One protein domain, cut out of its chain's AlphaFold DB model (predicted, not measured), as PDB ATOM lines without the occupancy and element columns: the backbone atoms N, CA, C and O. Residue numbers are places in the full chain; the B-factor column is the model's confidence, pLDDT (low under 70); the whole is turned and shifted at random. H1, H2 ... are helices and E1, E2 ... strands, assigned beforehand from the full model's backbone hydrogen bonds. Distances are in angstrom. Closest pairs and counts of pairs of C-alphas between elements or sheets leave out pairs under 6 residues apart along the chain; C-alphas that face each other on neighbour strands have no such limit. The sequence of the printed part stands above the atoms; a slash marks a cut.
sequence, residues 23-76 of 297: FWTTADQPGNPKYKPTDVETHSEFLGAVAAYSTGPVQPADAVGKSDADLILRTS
ATOM      1  N   PHE A  23    -101.059-109.226-110.519       92.94
ATOM      2  CA  PHE A  23    -101.916-110.335-110.114       92.94
ATOM      3  C   PHE A  23    -102.095-111.337-111.254       92.94
ATOM      4  O   PHE A  23    -101.804-111.042-112.417       92.94
ATOM      5  N   TRP A  24    -102.592-112.527-110.925       93.44
ATOM      6  CA  TRP A  24    -102.951-113.537-111.916       93.44
ATOM      7  C   TRP A  24    -104.441-113.466-112.235       93.44
ATOM      8  O   TRP A  24    -105.296-113.474-111.349       93.44
ATOM      9  N   THR A  25    -104.773-113.410-113.516       93.31
ATOM     10  CA  THR A  25    -106.163-113.439-113.975       93.31
ATOM     11  C   THR A  25    -106.737-114.855-113.946       93.31
ATOM     12  O   THR A  25    -107.950-115.010-113.849       93.31
ATOM     13  N   THR A  26    -105.878-115.881-113.916       91.25
ATOM     14  CA  THR A  26    -106.259-117.277-113.658       91.25
ATOM     15  C   THR A  26    -105.734-117.805-112.330       91.25
ATOM     16  O   THR A  26    -104.688-117.388-111.840       91.25
ATOM     17  N   ALA A  27    -106.436-118.798-111.777       89.19
ATOM     18  CA  ALA A  27    -106.070-119.406-110.501       89.19
ATOM     19  C   ALA A  27    -104.725-120.153-110.537       89.19
ATOM     20  O   ALA A  27    -103.999-120.121-109.549       89.19
ATOM     21  N   ASP A  28    -104.393-120.818-111.649       88.44
ATOM     22  CA  ASP A  28    -103.173-121.624-111.806       88.44
ATOM     23  C   ASP A  28    -102.206-120.992-112.822       88.44
ATOM     24  O   ASP A  28    -102.626-120.538-113.891       88.44
ATOM     25  N   GLN A  29    -100.911-121.003-112.490       87.69
ATOM     26  CA  GLN A  29     -99.799-120.509-113.309       87.69
ATOM     27  C   GLN A  29     -98.698-121.578-113.418       87.69
ATOM     28  O   GLN A  29     -97.709-121.557-112.675       87.69
ATOM     29  N   PRO A  30     -98.836-122.541-114.346       84.94
ATOM     30  CA  PRO A  30     -97.919-123.668-114.434       84.94
ATOM     31  C   PRO A  30     -96.524-123.253-114.919       84.94
ATOM     32  O   PRO A  30     -96.353-122.313-115.695       84.94
ATOM     33  N   GLY A  31     -95.511-124.030-114.525       82.50
ATOM     34  CA  GLY A  31     -94.150-123.916-115.062       82.50
ATOM     35  C   GLY A  31     -93.232-122.933-114.335       82.50
ATOM     36  O   GLY A  31     -92.072-122.797-114.726       82.50
ATOM     37  N   ASN A  32     -93.693-122.289-113.259       79.75
ATOM     38  CA  ASN A  32     -92.831-121.481-112.404       79.75
ATOM     39  C   ASN A  32     -92.259-122.326-111.244       79.75
ATOM     40  O   ASN A  32     -93.017-122.727-110.365       79.75
ATOM     41  N   PRO A  33     -90.935-122.570-111.177       82.38
ATOM     42  CA  PRO A  33     -90.338-123.409-110.133       82.38
ATOM     43  C   PRO A  33     -90.398-122.796-108.723       82.38
ATOM     44  O   PRO A  33     -90.077-123.480-107.753       82.38
ATOM     45  N   LYS A  34     -90.765-121.511-108.591       84.56
ATOM     46  CA  LYS A  34     -90.886-120.813-107.303       84.56
ATOM     47  C   LYS A  34     -92.212-121.101-106.593       84.56
ATOM     48  O   LYS A  34     -92.230-121.117-105.363       84.56
ATOM     49  N   TYR A  35     -93.293-121.287-107.346       82.00
ATOM     50  CA  TYR A  35     -94.639-121.470-106.803       82.00
ATOM     51  C   TYR A  35     -94.989-122.954-106.751       82.00
ATOM     52  O   TYR A  35     -94.686-123.723-107.664       82.00
ATOM     53  N   LYS A  36     -95.601-123.376-105.649       85.25
ATOM     54  CA  LYS A  36     -96.115-124.737-105.499       85.25
ATOM     55  C   LYS A  36     -97.421-124.870-106.284       85.25
ATOM     56  O   LYS A  36     -98.146-123.890-106.404       85.25
ATOM     57  N   PRO A  37     -97.815-126.087-106.698       81.62
ATOM     58  CA  PRO A  37     -99.128-126.323-107.311       81.62
ATOM     59  C   PRO A  37    -100.334-125.913-106.444       81.62
ATOM     60  O   PRO A  37    -101.458-125.869-106.926       81.62
ATOM     61  N   THR A  38    -100.120-125.675-105.149       85.00
ATOM     62  CA  THR A  38    -101.138-125.199-104.201       85.00
ATOM     63  C   THR A  38    -101.202-123.679-104.086       85.00
ATOM     64  O   THR A  38    -102.118-123.169-103.447       85.00
ATOM     65  N   ASP A  39    -100.219-122.965-104.635       86.69
ATOM     66  CA  ASP A  39    -100.168-121.508-104.615       86.69
ATOM     67  C   ASP A  39    -101.042-121.013-105.772       86.69
ATOM     68  O   ASP A  39    -100.596-120.945-106.915       86.69
ATOM     69  N   VAL A  40    -102.313-120.747-105.471       89.31
ATOM     70  CA  VAL A  40    -103.325-120.346-106.454       89.31
ATOM     71  C   VAL A  40    -103.839-118.940-106.172       89.31
ATOM     72  O   VAL A  40    -103.975-118.546-105.013       89.31
ATOM     73  N   GLU A  41    -104.177-118.200-107.226       90.38
ATOM     74  CA  GLU A  41    -104.883-116.925-107.092       90.38
ATOM     75  C   GLU A  41    -106.384-117.180-106.888       90.38
ATOM     76  O   GLU A  41    -107.085-117.699-107.761       90.38
ATOM     77  N   THR A  42    -106.895-116.840-105.706       89.88
ATOM     78  CA  THR A  42    -108.291-117.106-105.329       89.88
ATOM     79  C   THR A  42    -109.227-115.941-105.629       89.88
ATOM     80  O   THR A  42    -110.445-116.125-105.611       89.88
ATOM     81  N   HIS A  43    -108.686-114.755-105.918       92.12
ATOM     82  CA  HIS A  43    -109.432-113.500-105.984       92.12
ATOM     83  C   HIS A  43    -109.137-112.683-107.252       92.12
ATOM     84  O   HIS A  43    -109.278-111.463-107.233       92.12
ATOM     85  N   SER A  44    -108.801-113.339-108.371       93.44
ATOM     86  CA  SER A  44    -108.482-112.691-109.656       93.44
ATOM     87  C   SER A  44    -109.482-111.607-110.071       93.44
ATOM     88  O   SER A  44    -109.081-110.526-110.486       93.44
ATOM     89  N   GLU A  45    -110.788-111.858-109.930       91.88
ATOM     90  CA  GLU A  45    -111.826-110.891-110.317       91.88
ATOM     91  C   GLU A  45    -111.793-109.629-109.453       91.88
ATOM     92  O   GLU A  45    -111.859-108.516-109.974       91.88
ATOM     93  N   PHE A  46    -111.653-109.808-108.138       93.31
ATOM     94  CA  PHE A  46    -111.519-108.709-107.192       93.31
ATOM     95  C   PHE A  46    -110.243-107.913-107.467       93.31
ATOM     96  O   PHE A  46    -110.293-106.689-107.509       93.31
ATOM     97  N   LEU A  47    -109.120-108.584-107.728       94.75
ATOM     98  CA  LEU A  47    -107.866-107.918-108.083       94.75
ATOM     99  C   LEU A  47    -107.955-107.190-109.432       94.75
ATOM    100  O   LEU A  47    -107.407-106.100-109.563       94.75
ATOM    101  N   GLY A  48    -108.716-107.716-110.395       94.69
ATOM    102  CA  GLY A  48    -109.039-107.020-111.642       94.69
ATOM    103  C   GLY A  48    -109.865-105.751-111.414       94.69
ATOM    104  O   GLY A  48    -109.547-104.698-111.969       94.69
ATOM    105  N   ALA A  49    -110.880-105.812-110.547       94.81
ATOM    106  CA  ALA A  49    -111.642-104.630-110.150       94.81
ATOM    107  C   ALA A  49    -110.757-103.614-109.408       94.81
ATOM    108  O   ALA A  49    -110.779-102.428-109.736       94.81
ATOM    109  N   VAL A  50    -109.917-104.066-108.469       95.12
ATOM    110  CA  VAL A  50    -108.923-103.226-107.780       95.12
ATOM    111  C   VAL A  50    -107.974-102.577-108.785       95.12
ATOM    112  O   VAL A  50    -107.713-101.380-108.680       95.12
ATOM    113  N   ALA A  51    -107.501-103.308-109.796       95.06
ATOM    114  CA  ALA A  51    -106.639-102.755-110.834       95.06
ATOM    115  C   ALA A  51    -107.332-101.608-111.590       95.06
ATOM    116  O   ALA A  51    -106.761-100.521-111.705       95.06
ATOM    117  N   ALA A  52    -108.587-101.800-112.010       95.81
ATOM    118  CA  ALA A  52    -109.373-100.768-112.689       95.81
ATOM    119  C   ALA A  52    -109.648 -99.542-111.792       95.81
ATOM    120  O   ALA A  52    -109.535 -98.399-112.235       95.81
ATOM    121  N   TYR A  53    -109.963 -99.763-110.514       97.38
ATOM    122  CA  TYR A  53    -110.375 -98.711-109.581       97.38
ATOM    123  C   TYR A  53    -109.237 -98.017-108.826       97.38
ATOM    124  O   TYR A  53    -109.440 -96.929-108.282       97.38
ATOM    125  N   SER A  54    -108.040 -98.603-108.793       95.81
ATOM    126  CA  SER A  54    -106.878 -98.021-108.110       95.81
ATOM    127  C   SER A  54    -106.321 -96.791-108.821       95.81
ATOM    128  O   SER A  54    -105.608 -96.003-108.205       95.81
ATOM    129  N   THR A  55    -106.590 -96.633-110.124       94.69
ATOM    130  CA  THR A  55    -105.903 -95.676-111.022       94.69
ATOM    131  C   THR A  55    -104.367 -95.811-111.030       94.69
ATOM    132  O   THR A  55    -103.661 -94.963-111.569       94.69
ATOM    133  N   GLY A  56    -103.840 -96.877-110.421       90.50
ATOM    134  CA  GLY A  56    -102.418 -97.167-110.308       90.50
ATOM    135  C   GLY A  56    -101.940 -98.135-111.391       90.50
ATOM    136  O   GLY A  56    -102.745 -98.689-112.142       90.50
ATOM    137  N   PRO A  57    -100.620 -98.365-111.483       89.31
ATOM    138  CA  PRO A  57    -100.025 -99.269-112.462       89.31
ATOM    139  C   PRO A  57    -100.134-100.739-112.015       89.31
ATOM    140  O   PRO A  57     -99.116-101.415-111.880       89.31
ATOM    141  N   VAL A  58    -101.356-101.225-111.776       90.88
ATOM    142  CA  VAL A  58    -101.626-102.632-111.437       90.88
ATOM    143  C   VAL A  58    -101.958-103.403-112.709       90.88
ATOM    144  O   VAL A  58    -102.844-102.990-113.459       90.88
ATOM    145  N   GLN A  59    -101.246-104.498-112.983       88.50
ATOM    146  CA  GLN A  59    -101.370-105.214-114.259       88.50
ATOM    147  C   GLN A  59    -101.477-106.737-114.081       88.50
ATOM    148  O   GLN A  59    -100.878-107.289-113.160       88.50
ATOM    149  N   PRO A  60    -102.193-107.435-114.981       93.00
ATOM    150  CA  PRO A  60    -102.083-108.884-115.117       93.00
ATOM    151  C   PRO A  60    -100.634-109.320-115.378       93.00
ATOM    152  O   PRO A  60     -99.950-108.730-116.218       93.00
ATOM    153  N   ALA A  61    -100.183-110.377-114.702       92.25
ATOM    154  CA  ALA A  61     -98.863-110.988-114.888       92.25
ATOM    155  C   ALA A  61     -98.952-112.513-115.057       92.25
ATOM    156  O   ALA A  61     -98.177-113.275-114.474       92.25
ATOM    157  N   ASP A  62     -99.924-112.964-115.847       91.81
ATOM    158  CA  ASP A  62    -100.085-114.378-116.178       91.81
ATOM    159  C   ASP A  62     -98.933-114.913-117.038       91.81
ATOM    160  O   ASP A  62     -98.261-114.189-117.780       91.81
ATOM    161  N   ALA A  63     -98.750-116.230-117.001       90.31
ATOM    162  CA  ALA A  63     -97.927-116.937-117.961       90.31
ATOM    163  C   ALA A  63     -98.485-116.778-119.388       90.31
ATOM    164  O   ALA A  63     -99.687-116.628-119.621       90.31
ATOM    165  N   VAL A  64     -97.594-116.860-120.380       87.50
ATOM    166  CA  VAL A  64     -97.967-116.755-121.797       87.50
ATOM    167  C   VAL A  64     -99.028-117.804-122.148       87.50
ATOM    168  O   VAL A  64     -98.835-118.999-121.927       87.50
ATOM    169  N   GLY A  65    -100.148-117.345-122.711       90.56
ATOM    170  CA  GLY A  65    -101.279-118.202-123.081       90.56
ATOM    171  C   GLY A  65    -102.144-118.658-121.901       90.56
ATOM    172  O   GLY A  65    -102.940-119.581-122.071       90.56
ATOM    173  N   LYS A  66    -101.981-118.052-120.717       92.19
ATOM    174  CA  LYS A  66    -102.773-118.341-119.512       92.19
ATOM    175  C   LYS A  66    -103.622-117.176-119.022       92.19
ATOM    176  O   LYS A  66    -104.350-117.364-118.066       92.19
ATOM    177  N   SER A  67    -103.583-116.018-119.670       93.50
ATOM    178  CA  SER A  67    -104.458-114.902-119.309       93.50
ATOM    179  C   SER A  67    -105.939-115.209-119.551       93.50
ATOM    180  O   SER A  67    -106.307-115.722-120.609       93.50
ATOM    181  N   ASP A  68    -106.786-114.817-118.603       93.62
ATOM    182  CA  ASP A  68    -108.234-114.733-118.773       93.62
ATOM    183  C   ASP A  68    -108.571-113.435-119.524       93.62
ATOM    184  O   ASP A  68    -108.605-112.338-118.955       93.62
ATOM    185  N   ALA A  69    -108.766-113.557-120.839       92.56
ATOM    186  CA  ALA A  69    -109.046-112.419-121.708       92.56
ATOM    187  C   ALA A  69    -110.350-111.705-121.330       92.56
ATOM    188  O   ALA A  69    -110.399-110.476-121.395       92.56
ATOM    189  N   ASP A  70    -111.374-112.440-120.891       90.75
ATOM    190  CA  ASP A  70    -112.661-111.852-120.529       90.75
ATOM    191  C   ASP A  70    -112.497-110.969-119.296       90.75
ATOM    192  O   ASP A  70    -112.938-109.821-119.304       90.75
ATOM    193  N   LEU A  71    -111.800-111.449-118.262       92.00
ATOM    194  CA  LEU A  71    -111.511-110.648-117.074       92.00
ATOM    195  C   LEU A  71    -110.682-109.398-117.411       92.00
ATOM    196  O   LEU A  71    -111.005-108.301-116.950       92.00
ATOM    197  N   ILE A  72    -109.649-109.527-118.248       94.25
ATOM    198  CA  ILE A  72    -108.822-108.386-118.675       94.25
ATOM    199  C   ILE A  72    -109.661-107.357-119.434       94.25
ATOM    200  O   ILE A  72    -109.581-106.156-119.156       94.25
ATOM    201  N   LEU A  73    -110.511-107.805-120.355       93.38
ATOM    202  CA  LEU A  73    -111.365-106.927-121.149       93.38
ATOM    203  C   LEU A  73    -112.465-106.255-120.317       93.38
ATOM    204  O   LEU A  73    -113.024-105.259-120.766       93.38
ATOM    205  N   ARG A  74    -112.754-106.698-119.088       93.31
ATOM    206  CA  ARG A  74    -113.614-105.935-118.157       93.31
ATOM    207  C   ARG A  74    -112.922-104.710-117.567       93.31
ATOM    208  O   ARG A  74    -113.602-103.782-117.133       93.31
ATOM    209  N   THR A  75    -111.589-104.697-117.555       94.81
ATOM    210  CA  THR A  75    -110.776-103.580-117.041       94.81
ATOM    211  C   THR A  75    -110.429-102.546-118.116       94.81
ATOM    212  O   THR A  75    -109.945-101.466-117.787       94.81
ATOM    213  N   SER A  76    -110.640-102.858-119.400       95.31
ATOM    214  CA  SER A  76    -110.081-102.095-120.522       95.31
ATOM    215  C   SER A  76    -110.985-102.044-121.760       95.31
ATOM    216  O   SER A  76    -111.984-102.756-121.868       95.31
TER     217      SER A  76
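AT A GLANCE: This is residues 23 to 76 of the 297 residues of the protein "Hypothetical protein" of Phaeomonas parva (UniProt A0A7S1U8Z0). This domain has little regular structure: two short helices, H1 and H2, lie side by side at one end with the short strand E1 near them, and a long loop, residues 23 to 43, reaches to the other end. The printed part has 54 residues, of which the named elements H1, E1 and H2, in that order, hold only 21, mostly helix. It is compact, with a radius of gyration of the C-alphas of 11.2 A, yet elongated, spanning 32 by 18 by 17 A.

IN THESE COORDINATES: Start at C-alpha 23, (-101.916, -110.335, -110.114), and pass the loop to H1, residues 44 to 54, 14.8 A long. E1 is residues 58 to 60, 7.3 A. H2, residues 69 to 75, runs 10.1 A to C-alpha 75 at (-110.776, -103.580, -117.041).

HOW THE PARTS SIT: H1 and H2 touch, closest at the C-alphas of Ala 52 and Thr 75, 5.4 A apart. They run the same way at a shallow tilt of 29 degrees. Look at Ala 51 and Val 58 for the closest C-alphas of H1 and E1, 5.1 A apart. E1 pairs with no named strand. Every O i to N i+4 pair is within hydrogen-bond range in H1, and 2 of 3 in H2.

THE WHOLE: The C-alphas of Pro 33 and Thr 55 are farthest apart, 31.8 A. The printed part has no cut, and no printed residue is under 70 in pLDDT.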